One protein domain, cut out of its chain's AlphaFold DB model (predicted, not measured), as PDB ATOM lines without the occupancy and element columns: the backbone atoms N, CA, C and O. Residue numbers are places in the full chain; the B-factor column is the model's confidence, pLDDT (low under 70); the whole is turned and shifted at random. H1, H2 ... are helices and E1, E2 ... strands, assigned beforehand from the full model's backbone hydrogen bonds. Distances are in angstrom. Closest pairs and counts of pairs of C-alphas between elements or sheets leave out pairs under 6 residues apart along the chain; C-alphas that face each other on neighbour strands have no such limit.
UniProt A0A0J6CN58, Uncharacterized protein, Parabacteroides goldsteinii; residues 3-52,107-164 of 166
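AT A GLANCE: This is residues 3 to 52 and 107 to 164 of the 166 residues of an uncharacterized protein of Parabacteroides goldsteinii (UniProt A0A0J6CN58). A strongly twisted sheet of six antiparallel strands has helix H3 packed slantwise over one face and H1 by its edge strand E8, with H2 packed on H1 and H3 farther out. At the far end from the helices, beyond E3, the small hairpin E1 and E2 reaches out; residues 4 to 10 stick out there. The printed part has 108 residues, with eight named strands, E1 to E8, followed by three named helices, H1 to H3. The large sheet runs E3 E4 E5 E6 E7 E8, and the class is mixed, helices and strands. The whole is elongated, spanning 49 by 30 by 22 A, and only just loose, close to compact, with a radius of gyration of the C-alphas of 15.9 A.

IN THESE COORDINATES: In the large sheet, E3 is residues 21 to 23, E4 26 to 30, E5 35 to 41, E6 44 to 49, E7 108 to 113 and E8 116 to 120. E5 is 18.9 A long, from C-alpha 35 at (-59.442, 5.903, 6.307); E6 is 16.7 A and E7 16.0 A. H1 is residues 123 to 129, H2 134 to 143 over 14.2 A, and H3 151 to 162 over 16.1 A, ending at C-alpha 162 at (-38.496, 10.433, -0.428). E1 is residues 3 to 5, from C-alpha 3 at (-63.314, -3.201, 15.078), and E2 is residues 8 to 11.

HOW THE PARTS SIT: E3 to E6 form a meander, each strand the antiparallel neighbour of the one before. N 23 and O 26 of the hairpin E3 and E4 are 2.9 A apart, within hydrogen-bond range; so are N 36 and O 29 of E5 and E4, 2.9 A, N 39 and O 46 of E5 and E6, 2.8 A, N 47 and O 110 of E6 and E7, 2.8 A, and N 118 and O 111 of E8 and E7, 2.8 A. H1 and H3 on one face of the sheet give two layers. H3 is over E6, at a height of 8.8 A over the sheet, slantwise at 36 degrees on the local plane; the closest C-alphas of the two are those of Gly 44 and Leu 162, 6.3 A. The closest C-alphas of H1 and E8 are those of Leu 126 and Ile 120, 6.2 A. H2 is not on the sheet. H1 and H2 form a helical hairpin and touch at Ile 127 and Lys 134, their closest C-alphas, 5.5 A, at a shallow tilt of 27 degrees, opposite ways. H2 and H3, also a helical hairpin, only just touch, with 3 pairs of C-alphas within 8 A, made by residues 157 to 161 of H3 alone; the closest are those of Ile 137 and Cys 161, 7.4 A. In H1, H2 and H3 every O i to N i+4 pair is within hydrogen-bond range. The hairpin E1 and E2 has N 5 and O 8 at 2.9 A; E2 and E3 are apart.

THE WHOLE: The C-alphas of Glu 7 and Asn 132, the two farthest apart, are 52.2 A from each other. Residues 53 to 106 are not printed; C-alphas 52 and 107 are 7.3 A apart across this cut, in the link from E6 to E7. Of the links that are printed whole, none is long. The mean pLDDT of the printed part is 85.4, and no printed residue is under 70.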
ATOM      1  N   PHE A   3     -64.350  -2.999  14.068       74.50
ATOM      2  CA  PHE A   3     -63.314  -3.201  15.078       74.50
ATOM      3  C   PHE A   3     -63.813  -4.168  16.147       74.50
ATOM      4  O   PHE A   3     -65.013  -4.281  16.374       74.50
ATOM      5  N   GLN A   4     -62.888  -4.877  16.782       74.62
ATOM      6  CA  GLN A   4     -63.218  -5.754  17.894       74.62
ATOM      7  C   GLN A   4     -63.128  -4.958  19.195       74.62
ATOM      8  O   GLN A   4     -62.112  -4.302  19.452       74.62
ATOM      9  N   GLN A   5     -64.182  -5.020  19.996       76.19
ATOM     10  CA  GLN A   5     -64.210  -4.509  21.356       76.19
ATOM     11  C   GLN A   5     -64.560  -5.681  22.265       76.19
ATOM     12  O   GLN A   5     -65.662  -6.207  22.193       76.19
ATOM     13  N   GLU A   6     -63.596  -6.107  23.083       83.38
ATOM     14  CA  GLU A   6     -63.721  -7.321  23.900       83.38
ATOM     15  C   GLU A   6     -64.004  -8.555  23.018       83.38
ATOM     16  O   GLU A   6     -63.163  -8.919  22.187       83.38
ATOM     17  N   GLU A   7     -65.164  -9.192  23.168       87.88
ATOM     18  CA  GLU A   7     -65.588 -10.336  22.348       87.88
ATOM     19  C   GLU A   7     -66.503  -9.936  21.181       87.88
ATOM     20  O   GLU A   7     -66.727 -10.738  20.271       87.88
ATOM     21  N   ASP A   8     -66.962  -8.683  21.149       76.44
ATOM     22  CA  ASP A   8     -67.937  -8.212  20.175       76.44
ATOM     23  C   ASP A   8     -67.287  -7.512  18.980       76.44
ATOM     24  O   ASP A   8     -66.349  -6.710  19.076       76.44
ATOM     25  N   MET A   9     -67.837  -7.805  17.803       70.75
ATOM     26  CA  MET A   9     -67.516  -7.099  16.569       70.75
ATOM     27  C   MET A   9     -68.407  -5.867  16.446       70.75
ATOM     28  O   MET A   9     -69.603  -5.969  16.185       70.75
ATOM     29  N   MET A  10     -67.794  -4.698  16.585       74.38
ATOM     30  CA  MET A  10     -68.460  -3.402  16.536       74.38
ATOM     31  C   MET A  10     -68.289  -2.742  15.166       74.38
ATOM     32  O   MET A  10     -67.271  -2.914  14.485       74.38
ATOM     33  N   GLU A  11     -69.270  -1.929  14.772       76.62
ATOM     34  CA  GLU A  11     -69.207  -1.098  13.571       76.62
ATOM     35  C   GLU A  11     -69.188   0.392  13.919       76.62
ATOM     36  O   GLU A  11     -70.050   0.909  14.625       76.62
ATOM     37  N   ILE A  12     -68.216   1.112  13.358       73.69
ATOM     38  CA  ILE A  12     -68.197   2.573  13.377       73.69
ATOM     39  C   ILE A  12     -69.215   3.095  12.363       73.69
ATOM     40  O   ILE A  12     -68.989   3.014  11.149       73.69
ATOM     41  N   THR A  13     -70.290   3.687  12.879       76.62
ATOM     42  CA  THR A  13     -71.299   4.435  12.117       76.62
ATOM     43  C   THR A  13     -70.911   5.909  11.960       76.62
ATOM     44  O   THR A  13     -70.118   6.428  12.742       76.62
ATOM     45  N   ASN A  14     -71.498   6.613  10.985       78.56
ATOM     46  CA  ASN A  14     -71.293   8.056  10.763       78.56
ATOM     47  C   ASN A  14     -69.819   8.466  10.597       78.56
ATOM     48  O   ASN A  14     -69.364   9.466  11.150       78.56
ATOM     49  N   THR A  15     -69.067   7.728   9.775       80.94
ATOM     50  CA  THR A  15     -67.631   7.971   9.543       80.94
ATOM     51  C   THR A  15     -67.305   9.369   9.006       80.94
ATOM     52  O   THR A  15     -66.162   9.794   9.104       80.94
ATOM     53  N   ALA A  16     -68.287  10.092   8.456       81.25
ATOM     54  CA  ALA A  16     -68.129  11.467   7.978       81.25
ATOM     55  C   ALA A  16     -67.861  12.490   9.099       81.25
ATOM     56  O   ALA A  16     -67.327  13.557   8.822       81.25
ATOM     57  N   LEU A  17     -68.218  12.176  10.350       84.44
ATOM     58  CA  LEU A  17     -67.973  13.044  11.510       84.44
ATOM     59  C   LEU A  17     -66.608  12.793  12.166       84.44
ATOM     60  O   LEU A  17     -66.274  13.431  13.163       84.44
ATOM     61  N   ILE A  18     -65.831  11.844  11.644       83.81
ATOM     62  CA  ILE A  18     -64.588  11.387  12.257       83.81
ATOM     63  C   ILE A  18     -63.405  12.034  11.547       83.81
ATOM     64  O   ILE A  18     -63.117  11.717  10.395       83.81
ATOM     65  N   ASP A  19     -62.685  12.894  12.266       87.88
ATOM     66  CA  ASP A  19     -61.462  13.531  11.766       87.88
ATOM     67  C   ASP A  19     -60.211  12.652  11.933       87.88
ATOM     68  O   ASP A  19     -59.300  12.683  11.113       87.88
ATOM     69  N   THR A  20     -60.131  11.844  12.989       88.81
ATOM     70  CA  THR A  20     -58.969  10.986  13.251       88.81
ATOM     71  C   THR A  20     -59.395   9.753  14.044       88.81
ATOM     72  O   THR A  20     -60.160   9.858  14.999       88.81
ATOM     73  N   ILE A  21     -58.847   8.588  13.691       84.69
ATOM     74  CA  ILE A  21     -58.935   7.353  14.478       84.69
ATOM     75  C   ILE A  21     -57.535   7.002  14.983       84.69
ATOM     76  O   ILE A  21     -56.582   6.946  14.207       84.69
ATOM     77  N   THR A  22     -57.401   6.722  16.275       85.19
ATOM     78  CA  THR A  22     -56.146   6.252  16.878       85.19
ATOM     79  C   THR A  22     -56.292   4.813  17.352       85.19
ATOM     80  O   THR A  22     -57.144   4.524  18.189       85.19
ATOM     81  N   VAL A  23     -55.445   3.914  16.843       78.69
ATOM     82  CA  VAL A  23     -55.392   2.500  17.248       78.69
ATOM     83  C   VAL A  23     -53.993   2.203  17.780       78.69
ATOM     84  O   VAL A  23     -53.040   2.034  17.015       78.69
ATOM     85  N   GLY A  24     -53.846   2.182  19.105       81.00
ATOM     86  CA  GLY A  24     -52.533   2.111  19.746       81.00
ATOM     87  C   GLY A  24     -51.649   3.285  19.312       81.00
ATOM     88  O   GLY A  24     -51.978   4.438  19.566       81.00
ATOM     89  N   ARG A  25     -50.535   2.993  18.627       81.19
ATOM     90  CA  ARG A  25     -49.612   4.010  18.078       81.19
ATOM     91  C   ARG A  25     -49.940   4.444  16.646       81.19
ATOM     92  O   ARG A  25     -49.249   5.296  16.097       81.19
ATOM     93  N   ARG A  26     -50.947   3.835  16.020       83.12
ATOM     94  CA  ARG A  26     -51.303   4.067  14.617       83.12
ATOM     95  C   ARG A  26     -52.346   5.169  14.543       83.12
ATOM     96  O   ARG A  26     -53.313   5.155  15.306       83.12
ATOM     97  N   LYS A  27     -52.170   6.093  13.604       89.06
ATOM     98  CA  LYS A  27     -53.111   7.182  13.339       89.06
ATOM     99  C   LYS A  27     -53.735   6.969  11.970       89.06
ATOM    100  O   LYS A  27     -53.006   6.804  10.999       89.06
ATOM    101  N   LEU A  28     -55.058   6.995  11.884       86.75
ATOM    102  CA  LEU A  28     -55.787   6.955  10.627       86.75
ATOM    103  C   LEU A  28     -56.580   8.245  10.435       86.75
ATOM    104  O   LEU A  28     -57.213   8.729  11.370       86.75
ATOM    105  N   VAL A  29     -56.541   8.786   9.223       90.06
ATOM    106  CA  VAL A  29     -57.231  10.023   8.833       90.06
ATOM    107  C   VAL A  29     -58.248   9.731   7.729       90.06
ATOM    108  O   VAL A  29     -58.019   8.821   6.922       90.06
ATOM    109  N   PRO A  30     -59.380  10.451   7.684       86.25
ATOM    110  CA  PRO A  30     -60.403  10.259   6.674       86.25
ATOM    111  C   PRO A  30     -59.836  10.567   5.287       86.25
ATOM    112  O   PRO A  30     -59.081  11.519   5.081       86.25
ATOM    113  N   ALA A  31     -60.216   9.738   4.323       83.12
ATOM    114  CA  ALA A  31     -59.905   9.910   2.913       83.12
ATOM    115  C   ALA A  31     -61.203   9.933   2.093       83.12
ATOM    116  O   ALA A  31     -62.294   9.742   2.626       83.12
ATOM    117  N   THR A  32     -61.103  10.116   0.771       76.62
ATOM    118  CA  THR A  32     -62.271  10.078  -0.134       76.62
ATOM    119  C   THR A  32     -63.098   8.799   0.034       76.62
ATOM    120  O   THR A  32     -64.313   8.813  -0.149       76.62
ATOM    121  N   LYS A  33     -62.447   7.685   0.384       77.75
ATOM    122  CA  LYS A  33     -63.105   6.427   0.719       77.75
ATOM    123  C   LYS A  33     -62.399   5.784   1.908       77.75
ATOM    124  O   LYS A  33     -61.270   5.331   1.772       77.75
ATOM    125  N   GLY A  34     -63.090   5.703   3.041       81.19
ATOM    126  CA  GLY A  34     -62.557   5.084   4.253       81.19
ATOM    127  C   GLY A  34     -61.491   5.938   4.939       81.19
ATOM    128  O   GLY A  34     -61.570   7.165   4.935       81.19
ATOM    129  N   PHE A  35     -60.511   5.271   5.541       84.88
ATOM    130  CA  PHE A  35     -59.442   5.903   6.307       84.88
ATOM    131  C   PHE A  35     -58.085   5.429   5.800       84.88
ATOM    132  O   PHE A  35     -57.906   4.241   5.527       84.88
ATOM    133  N   HIS A  36     -57.125   6.345   5.716       89.44
ATOM    134  CA  HIS A  36     -55.732   6.007   5.447       89.44
ATOM    135  C   HIS A  36     -54.926   6.094   6.735       89.44
ATOM    136  O   HIS A  36     -55.063   7.056   7.490       89.44
ATOM    137  N   GLU A  37     -54.051   5.126   6.972       87.44
ATOM    138  CA  GLU A  37     -53.069   5.242   8.045       87.44
ATOM    139  C   GLU A  37     -51.980   6.243   7.663       87.44
ATOM    140  O   GLU A  37     -51.472   6.207   6.547       87.44
ATOM    141  N   VAL A  38     -51.596   7.098   8.604       91.44
ATOM    142  CA  VAL A  38     -50.487   8.039   8.473       91.44
ATOM    143  C   VAL A  38     -49.243   7.434   9.108       91.44
ATOM    144  O   VAL A  38     -49.214   7.176  10.313       91.44
ATOM    145  N   VAL A  39     -48.202   7.250   8.302       90.25
ATOM    146  CA  VAL A  39     -46.889   6.787   8.747       90.25
ATOM    147  C   VAL A  39     -45.877   7.900   8.526       90.25
ATOM    148  O   VAL A  39     -45.631   8.327   7.396       90.25
ATOM    149  N   HIS A  40     -45.297   8.371   9.626       89.69
ATOM    150  CA  HIS A  40     -44.191   9.318   9.605       89.69
ATOM    151  C   HIS A  40     -42.884   8.549   9.420       89.69
ATOM    152  O   HIS A  40     -42.569   7.659  10.209       89.69
ATOM    153  N   LEU A  41     -42.159   8.882   8.359       89.44
ATOM    154  CA  LEU A  41     -40.819   8.397   8.058       89.44
ATOM    155  C   LEU A  41     -39.831   9.558   8.210       89.44
ATOM    156  O   LEU A  41     -40.237  10.722   8.227       89.44
ATOM    157  N   ASP A  42     -38.537   9.255   8.268       88.94
ATOM    158  CA  ASP A  42     -37.499  10.280   8.438       88.94
ATOM    159  C   ASP A  42     -37.510  11.301   7.293       88.94
ATOM    160  O   ASP A  42     -37.395  12.505   7.520       88.94
ATOM    161  N   ASN A  43     -37.717  10.826   6.061       88.94
ATOM    162  CA  ASN A  43     -37.677  11.658   4.860       88.94
ATOM    163  C   ASN A  43     -39.066  12.128   4.387       88.94
ATOM    164  O   ASN A  43     -39.174  12.755   3.335       88.94
ATOM    165  N   GLY A  44     -40.149  11.831   5.117       88.44
ATOM    166  CA  GLY A  44     -41.483  12.310   4.744       88.44
ATOM    167  C   GLY A  44     -42.646  11.532   5.347       88.44
ATOM    168  O   GLY A  44     -42.510  10.792   6.312       88.44
ATOM    169  N   ILE A  45     -43.837  11.720   4.778       91.12
ATOM    170  CA  ILE A  45     -45.076  11.107   5.273       91.12
ATOM    171  C   ILE A  45     -45.661  10.206   4.190       91.12
ATOM    172  O   ILE A  45     -45.828  10.628   3.041       91.12
ATOM    173  N   VAL A  46     -46.011   8.983   4.579       92.31
ATOM    174  CA  VAL A  46     -46.713   8.008   3.740       92.31
ATOM    175  C   VAL A  46     -48.118   7.804   4.288       92.31
ATOM    176  O   VAL A  46     -48.303   7.625   5.491       92.31
ATOM    177  N   TYR A  47     -49.103   7.781   3.398       92.19
ATOM    178  CA  TYR A  47     -50.466   7.380   3.723       92.19
ATOM    179  C   TYR A  47     -50.732   5.985   3.159       92.19
ATOM    180  O   TYR A  47     -50.513   5.749   1.969       92.19
ATOM    181  N   ILE A  48     -51.202   5.062   3.994       89.19
ATOM    182  CA  ILE A  48     -51.482   3.677   3.610       89.19
ATOM    183  C   ILE A  48     -52.992   3.459   3.574       89.19
ATOM    184  O   ILE A  48     -53.675   3.559   4.593       89.19
ATOM    185  N   ASP A  49     -53.498   3.116   2.399       87.75
ATOM    186  CA  ASP A  49     -54.832   2.558   2.201       87.75
ATOM    187  C   ASP A  49     -54.723   1.028   2.291       87.75
ATOM    188  O   ASP A  49     -54.164   0.362   1.407       87.75
ATOM    189  N   TRP A  50     -55.180   0.493   3.425       82.06
ATOM    190  CA  TRP A  50     -55.084  -0.923   3.758       82.06
ATOM    191  C   TRP A  50     -56.109  -1.734   2.981       82.06
ATOM    192  O   TRP A  50     -57.317  -1.555   3.135       82.06
ATOM    193  N   LEU A  51     -55.623  -2.697   2.201       78.62
ATOM    194  CA  LEU A  51     -56.479  -3.609   1.458       78.62
ATOM    195  C   LEU A  51     -55.965  -5.035   1.610       78.62
ATOM    196  O   LEU A  51     -54.876  -5.381   1.160       78.62
ATOM    197  N   LEU A  52     -56.789  -5.875   2.225       70.88
ATOM    198  CA  LEU A  52     -56.563  -7.311   2.317       70.88
ATOM    199  C   LEU A  52     -57.400  -7.992   1.238       70.88
ATOM    200  O   LEU A  52     -58.612  -7.793   1.172       70.88
ATOM    201  N   ASN A 107     -52.131  -3.388  -0.501       84.94
ATOM    202  CA  ASN A 107     -52.176  -2.020  -0.011       84.94
ATOM    203  C   ASN A 107     -51.866  -1.014  -1.120       84.94
ATOM    204  O   ASN A 107     -51.041  -1.250  -2.009       84.94
ATOM    205  N   THR A 108     -52.494   0.152  -1.021       88.62
ATOM    206  CA  THR A 108     -52.135   1.315  -1.831       88.62
ATOM    207  C   THR A 108     -51.405   2.319  -0.957       88.62
ATOM    208  O   THR A 108     -51.861   2.647   0.133       88.62
ATOM    209  N   TYR A 109     -50.293   2.844  -1.456       91.44
ATOM    210  CA  TYR A 109     -49.508   3.858  -0.766       91.44
ATOM    211  C   TYR A 109     -49.711   5.204  -1.450       91.44
ATOM    212  O   TYR A 109     -49.795   5.278  -2.677       91.44
ATOM    213  N   TYR A 110     -49.777   6.269  -0.668       92.12
ATOM    214  CA  TYR A 110     -49.794   7.635  -1.164       92.12
ATOM    215  C   TYR A 110     -48.650   8.404  -0.519       92.12
ATOM    216  O   TYR A 110     -48.471   8.359   0.696       92.12
ATOM    217  N   ILE A 111     -47.886   9.115  -1.338       91.62
ATOM    218  CA  ILE A 111     -46.786   9.970  -0.890       91.62
ATOM    219  C   ILE A 111     -46.990  11.386  -1.399       91.62
ATOM    220  O   ILE A 111     -47.682  11.602  -2.395       91.62
ATOM    221  N   LYS A 112     -46.387  12.359  -0.722       86.81
ATOM    222  CA  LYS A 112     -46.450  13.761  -1.127       86.81
ATOM    223  C   LYS A 112     -45.122  14.164  -1.769       86.81
ATOM    224  O   LYS A 112     -44.112  14.206  -1.080       86.81
ATOM    225  N   ILE A 113     -45.144  14.461  -3.066       82.75
ATOM    226  CA  ILE A 113     -44.000  14.966  -3.843       82.75
ATOM    227  C   ILE A 113     -44.398  16.336  -4.400       82.75
ATOM    228  O   ILE A 113     -45.473  16.453  -4.984       82.75
ATOM    229  N   ASP A 114     -43.584  17.376  -4.194       77.50
ATOM    230  CA  ASP A 114     -43.835  18.744  -4.690       77.50
ATOM    231  C   ASP A 114     -45.260  19.250  -4.422       77.50
ATOM    232  O   ASP A 114     -45.962  19.779  -5.286       77.50
ATOM    233  N   ASN A 115     -45.723  19.025  -3.192       78.62
ATOM    234  CA  ASN A 115     -47.066  19.365  -2.720       78.62
ATOM    235  C   ASN A 115     -48.231  18.613  -3.406       78.62
ATOM    236  O   ASN A 115     -49.391  18.860  -3.073       78.62
ATOM    237  N   LYS A 116     -47.948  17.652  -4.293       86.25
ATOM    238  CA  LYS A 116     -48.929  16.775  -4.945       86.25
ATOM    239  C   LYS A 116     -48.962  15.408  -4.267       86.25
ATOM    240  O   LYS A 116     -47.928  14.816  -3.975       86.25
ATOM    241  N   SER A 117     -50.168  14.894  -4.026       87.19
ATOM    242  CA  SER A 117     -50.356  13.521  -3.549       87.19
ATOM    243  C   SER A 117     -50.268  12.556  -4.727       87.19
ATOM    244  O   SER A 117     -51.006  12.691  -5.705       87.19
ATOM    245  N   VAL A 118     -49.360  11.591  -4.640       90.75
ATOM    246  CA  VAL A 118     -49.095  10.608  -5.686       90.75
ATOM    247  C   VAL A 118     -49.415   9.214  -5.177       90.75
ATOM    248  O   VAL A 118     -48.962   8.804  -4.111       90.75
ATOM    249  N   LYS A 119     -50.185   8.469  -5.972       92.12
ATOM    250  CA  LYS A 119     -50.616   7.102  -5.680       92.12
ATOM    251  C   LYS A 119     -49.619   6.072  -6.214       92.12
ATOM    252  O   LYS A 119     -49.309   6.067  -7.403       92.12
ATOM    253  N   ILE A 120     -49.221   5.136  -5.359       91.81
ATOM    254  CA  ILE A 120     -48.293   4.044  -5.654       91.81
ATOM    255  C   ILE A 120     -48.944   2.711  -5.272       91.81
ATOM    256  O   ILE A 120     -49.159   2.400  -4.103       91.81
ATOM    257  N   LYS A 121     -49.233   1.894  -6.285       89.19
ATOM    258  CA  LYS A 121     -49.679   0.496  -6.146       89.19
ATOM    259  C   LYS A 121     -48.629  -0.519  -6.584       89.19
ATOM    260  O   LYS A 121     -48.765  -1.707  -6.322       89.19
ATOM    261  N   SER A 122     -47.600  -0.082  -7.305       88.06
ATOM    262  CA  SER A 122     -46.576  -0.977  -7.840       88.06
ATOM    263  C   SER A 122     -45.216  -0.300  -7.909       88.06
ATOM    264  O   SER A 122     -45.128   0.909  -8.119       88.06
ATOM    265  N   ILE A 123     -44.160  -1.109  -7.840       87.44
ATOM    266  CA  ILE A 123     -42.769  -0.677  -8.035       87.44
ATOM    267  C   ILE A 123     -42.599   0.084  -9.358       87.44
ATOM    268  O   ILE A 123     -41.951   1.122  -9.406       87.44
ATOM    269  N   LYS A 124     -43.252  -0.371 -10.435       87.81
ATOM    270  CA  LYS A 124     -43.197   0.297 -11.746       87.81
ATOM    271  C   LYS A 124     -43.734   1.730 -11.702       87.81
ATOM    272  O   LYS A 124     -43.221   2.586 -12.415       87.81
ATOM    273  N   GLN A 125     -44.781   1.987 -10.914       88.88
ATOM    274  CA  GLN A 125     -45.296   3.346 -10.725       88.88
ATOM    275  C   GLN A 125     -44.291   4.198  -9.958       88.88
ATOM    276  O   GLN A 125     -44.043   5.317 -10.382       88.88
ATOM    277  N   LEU A 126     -43.672   3.652  -8.909       87.69
ATOM    278  CA  LEU A 126     -42.642   4.353  -8.146       87.69
ATOM    279  C   LEU A 126     -41.443   4.740  -9.027       87.69
ATOM    280  O   LEU A 126     -41.088   5.907  -9.083       87.69
ATOM    281  N   ILE A 127     -40.882   3.807  -9.801       88.00
ATOM    282  CA  ILE A 127     -39.735   4.069 -10.694       88.00
ATOM    283  C   ILE A 127     -40.061   5.147 -11.747       88.00
ATOM    284  O   ILE A 127     -39.198   5.932 -12.131       88.00
ATOM    285  N   LYS A 128     -41.313   5.222 -12.216       88.19
ATOM    286  CA  LYS A 128     -41.746   6.272 -13.155       88.19
ATOM    287  C   LYS A 128     -41.746   7.674 -12.543       88.19
ATOM    288  O   LYS A 128     -41.654   8.628 -13.307       88.19
ATOM    289  N   LEU A 129     -41.869   7.793 -11.221       86.62
ATOM    290  CA  LEU A 129     -41.859   9.083 -10.526       86.62
ATOM    291  C   LEU A 129     -40.454   9.665 -10.383       86.62
ATOM    292  O   LEU A 129     -40.337  10.875 -10.263       86.62
ATOM    293  N   TYR A 130     -39.423   8.820 -10.446       86.56
ATOM    294  CA  TYR A 130     -38.024   9.191 -10.230       86.56
ATOM    295  C   TYR A 130     -37.182   8.884 -11.474       86.56
ATOM    296  O   TYR A 130     -36.369   7.950 -11.472       86.56
ATOM    297  N   PRO A 131     -37.384   9.608 -12.591       83.19
ATOM    298  CA  PRO A 131     -36.776   9.255 -13.864       83.19
ATOM    299  C   PRO A 131     -35.245   9.313 -13.859       83.19
ATOM    300  O   PRO A 131     -34.622   8.524 -14.569       83.19
ATOM    301  N   ASN A 132     -34.659  10.181 -13.034       85.81
ATOM    302  CA  ASN A 132     -33.210  10.370 -12.919       85.81
ATOM    303  C   ASN A 132     -32.541   9.367 -11.962       85.81
ATOM    304  O   ASN A 132     -31.314   9.278 -11.899       85.81
ATOM    305  N   HIS A 133     -33.334   8.602 -11.207       86.75
ATOM    306  CA  HIS A 133     -32.847   7.714 -10.148       86.75
ATOM    307  C   HIS A 133     -33.334   6.269 -10.287       86.75
ATOM    308  O   HIS A 133     -33.188   5.476  -9.356       86.75
ATOM    309  N   LYS A 134     -33.847   5.901 -11.469       87.75
ATOM    310  CA  LYS A 134     -34.359   4.557 -11.768       87.75
ATOM    311  C   LYS A 134     -33.363   3.456 -11.414       87.75
ATOM    312  O   LYS A 134     -33.716   2.561 -10.655       87.75
ATOM    313  N   ASP A 135     -32.123   3.562 -11.892       87.69
ATOM    314  CA  ASP A 135     -31.107   2.518 -11.702       87.69
ATOM    315  C   ASP A 135     -30.772   2.300 -10.222       87.69
ATOM    316  O   ASP A 135     -30.612   1.165  -9.772       87.69
ATOM    317  N   LYS A 136     -30.733   3.383  -9.432       87.94
ATOM    318  CA  LYS A 136     -30.479   3.320  -7.985       87.94
ATOM    319  C   LYS A 136     -31.629   2.641  -7.247       87.94
ATOM    320  O   LYS A 136     -31.394   1.776  -6.406       87.94
ATOM    321  N   ILE A 137     -32.865   3.009  -7.583       88.75
ATOM    322  CA  ILE A 137     -34.072   2.428  -6.985       88.75
ATOM    323  C   ILE A 137     -34.173   0.940  -7.340       88.75
ATOM    324  O   ILE A 137     -34.438   0.117  -6.468       88.75
ATOM    325  N   GLU A 138     -33.918   0.565  -8.595       89.44
ATOM    326  CA  GLU A 138     -33.936  -0.838  -9.016       89.44
ATOM    327  C   GLU A 138     -32.838  -1.671  -8.349       89.44
ATOM    328  O   GLU A 138     -33.101  -2.808  -7.948       89.44
ATOM    329  N   ALA A 139     -31.630  -1.120  -8.195       89.62
ATOM    330  CA  ALA A 139     -30.550  -1.779  -7.468       89.62
ATOM    331  C   ALA A 139     -30.933  -2.023  -6.000       89.62
ATOM    332  O   ALA A 139     -30.794  -3.146  -5.516       89.62
ATOM    333  N   TYR A 140     -31.496  -1.012  -5.330       88.94
ATOM    334  CA  TYR A 140     -31.951  -1.123  -3.942       88.94
ATOM    335  C   TYR A 140     -33.054  -2.180  -3.776       88.94
ATOM    336  O   TYR A 140     -32.994  -3.020  -2.881       88.94
ATOM    337  N   ILE A 141     -34.027  -2.211  -4.692       89.19
ATOM    338  CA  ILE A 141     -35.114  -3.203  -4.685       89.19
ATOM    339  C   ILE A 141     -34.585  -4.629  -4.842       89.19
ATOM    340  O   ILE A 141     -35.100  -5.537  -4.189       89.19
ATOM    341  N   LYS A 142     -33.585  -4.835  -5.710       89.81
ATOM    342  CA  LYS A 142     -32.960  -6.150  -5.917       89.81
ATOM    343  C   LYS A 142     -32.128  -6.578  -4.715       89.81
ATOM    344  O   LYS A 142     -32.186  -7.742  -4.340       89.81
ATOM    345  N   GLN A 143     -31.371  -5.655  -4.127       88.31
ATOM    346  CA  GLN A 143     -30.523  -5.929  -2.970       88.31
ATOM    347  C   GLN A 143     -31.350  -6.338  -1.745       88.31
ATOM    348  O   GLN A 143     -31.017  -7.310  -1.076       88.31
ATOM    349  N   GLU A 144     -32.447  -5.627  -1.487       86.12
ATOM    350  CA  GLU A 144     -33.300  -5.846  -0.314       86.12
ATOM    351  C   GLU A 144     -34.453  -6.840  -0.571       86.12
ATOM    352  O   GLU A 144     -35.270  -7.089   0.321       86.12
ATOM    353  N   ASP A 145     -34.546  -7.410  -1.782       87.00
ATOM    354  CA  ASP A 145     -35.643  -8.274  -2.256       87.00
ATOM    355  C   ASP A 145     -37.025  -7.724  -1.853       87.00
ATOM    356  O   ASP A 145     -37.776  -8.302  -1.051       87.00
ATOM    357  N   ILE A 146     -37.323  -6.515  -2.335       85.88
ATOM    358  CA  ILE A 146     -38.520  -5.776  -1.925       85.88
ATOM    359  C   ILE A 146     -39.732  -6.239  -2.728       85.88
ATOM    360  O   ILE A 146     -39.793  -6.111  -3.952       85.88
ATOM    361  N   GLN A 147     -40.760  -6.696  -2.016       82.06
ATOM    362  CA  GLN A 147     -42.052  -7.063  -2.585       82.06
ATOM    363  C   GLN A 147     -43.151  -6.167  -2.013       82.06
ATOM    364  O   GLN A 147     -43.228  -5.984  -0.804       82.06
ATOM    365  N   MET A 148     -44.080  -5.688  -2.853       80.31
ATOM    366  CA  MET A 148     -45.173  -4.781  -2.435       80.31
ATOM    367  C   MET A 148     -46.098  -5.339  -1.332       80.31
ATOM    368  O   MET A 148     -46.883  -4.597  -0.745       80.31
ATOM    369  N   LYS A 149     -46.026  -6.648  -1.068       78.44
ATOM    370  CA  LYS A 149     -46.795  -7.350  -0.030       78.44
ATOM    371  C   LYS A 149     -46.189  -7.187   1.368       78.44
ATOM    372  O   LYS A 149     -46.916  -7.338   2.351       78.44
ATOM    373  N   ASP A 150     -44.884  -6.919   1.444       83.00
ATOM    374  CA  ASP A 150     -44.151  -6.686   2.686       83.00
ATOM    375  C   ASP A 150     -44.174  -5.190   3.007       83.00
ATOM    376  O   ASP A 150     -43.460  -4.387   2.407       83.00
ATOM    377  N   VAL A 151     -45.039  -4.810   3.944       85.25
ATOM    378  CA  VAL A 151     -45.278  -3.402   4.269       85.25
ATOM    379  C   VAL A 151     -44.020  -2.735   4.821       85.25
ATOM    380  O   VAL A 151     -43.732  -1.600   4.451       85.25
ATOM    381  N   SER A 152     -43.244  -3.432   5.652       85.62
ATOM    382  CA  SER A 152     -42.044  -2.873   6.278       85.62
ATOM    383  C   SER A 152     -40.988  -2.534   5.231       85.62
ATOM    384  O   SER A 152     -40.495  -1.405   5.195       85.62
ATOM    385  N   LYS A 153     -40.705  -3.466   4.311       87.56
ATOM    386  CA  LYS A 153     -39.758  -3.217   3.212       87.56
ATOM    387  C   LYS A 153     -40.248  -2.137   2.251       87.56
ATOM    388  O   LYS A 153     -39.454  -1.333   1.767       87.56
ATOM    389  N   VAL A 154     -41.556  -2.078   1.984       87.69
ATOM    390  CA  VAL A 154     -42.131  -1.006   1.158       87.69
ATOM    391  C   VAL A 154     -41.951   0.357   1.823       87.69
ATOM    392  O   VAL A 154     -41.568   1.306   1.146       87.69
ATOM    393  N   LEU A 155     -42.166   0.467   3.136       88.38
ATOM    394  CA  LEU A 155     -41.933   1.716   3.862       88.38
ATOM    395  C   LEU A 155     -40.457   2.131   3.839       88.38
ATOM    396  O   LEU A 155     -40.180   3.310   3.641       88.38
ATOM    397  N   MET A 156     -39.518   1.185   3.946       89.94
ATOM    398  CA  MET A 156     -38.084   1.468   3.782       89.94
ATOM    399  C   MET A 156     -37.764   2.013   2.384       89.94
ATOM    400  O   MET A 156     -37.092   3.036   2.257       89.94
ATOM    401  N   LEU A 157     -38.305   1.382   1.335       90.00
ATOM    402  CA  LEU A 157     -38.152   1.844  -0.046       90.00
ATOM    403  C   LEU A 157     -38.723   3.250  -0.251       90.00
ATOM    404  O   LEU A 157     -38.094   4.082  -0.901       90.00
ATOM    405  N   LEU A 158     -39.912   3.520   0.293       90.69
ATOM    406  CA  LEU A 158     -40.535   4.838   0.203       90.69
ATOM    407  C   LEU A 158     -39.738   5.884   0.985       90.69
ATOM    408  O   LEU A 158     -39.560   6.982   0.472       90.69
ATOM    409  N   ASN A 159     -39.196   5.545   2.161       90.31
ATOM    410  CA  ASN A 159     -38.302   6.436   2.906       90.31
ATOM    411  C   ASN A 159     -37.065   6.794   2.074       90.31
ATOM    412  O   ASN A 159     -36.690   7.961   1.984       90.31
ATOM    413  N   TYR A 160     -36.454   5.795   1.430       89.38
ATOM    414  CA  TYR A 160     -35.303   5.997   0.554       89.38
ATOM    415  C   TYR A 160     -35.648   6.899  -0.638       89.38
ATOM    416  O   TYR A 160     -34.945   7.870  -0.895       89.38
ATOM    417  N   CYS A 161     -36.764   6.633  -1.323       88.38
ATOM    418  CA  CYS A 161     -37.191   7.433  -2.472       88.38
ATOM    419  C   CYS A 161     -37.566   8.866  -2.084       88.38
ATOM    420  O   CYS A 161     -37.284   9.783  -2.841       88.38
ATOM    421  N   LEU A 162     -38.172   9.087  -0.915       87.25
ATOM    422  CA  LEU A 162     -38.496  10.433  -0.428       87.25
ATOM    423  C   LEU A 162     -37.249  11.246  -0.053       87.25
ATOM    424  O   LEU A 162     -37.276  12.470  -0.140       87.25
ATOM    425  N   GLY A 163     -36.154  10.580   0.326       84.69
ATOM    426  CA  GLY A 163     -34.866  11.229   0.585       84.69
ATOM    427  C   GLY A 163     -34.110  11.639  -0.682       84.69
ATOM    428  O   GLY A 163     -33.136  12.387  -0.605       84.69
ATOM    429  N   ILE A 164     -34.542  11.163  -1.849       82.62
ATOM    430  CA  ILE A 164     -33.951  11.489  -3.143       82.62
ATOM    431  C   ILE A 164     -34.928  12.435  -3.844       82.62
ATOM    432  O   ILE A 164     -36.111  12.133  -3.949       82.62
TER     433      ILE A 164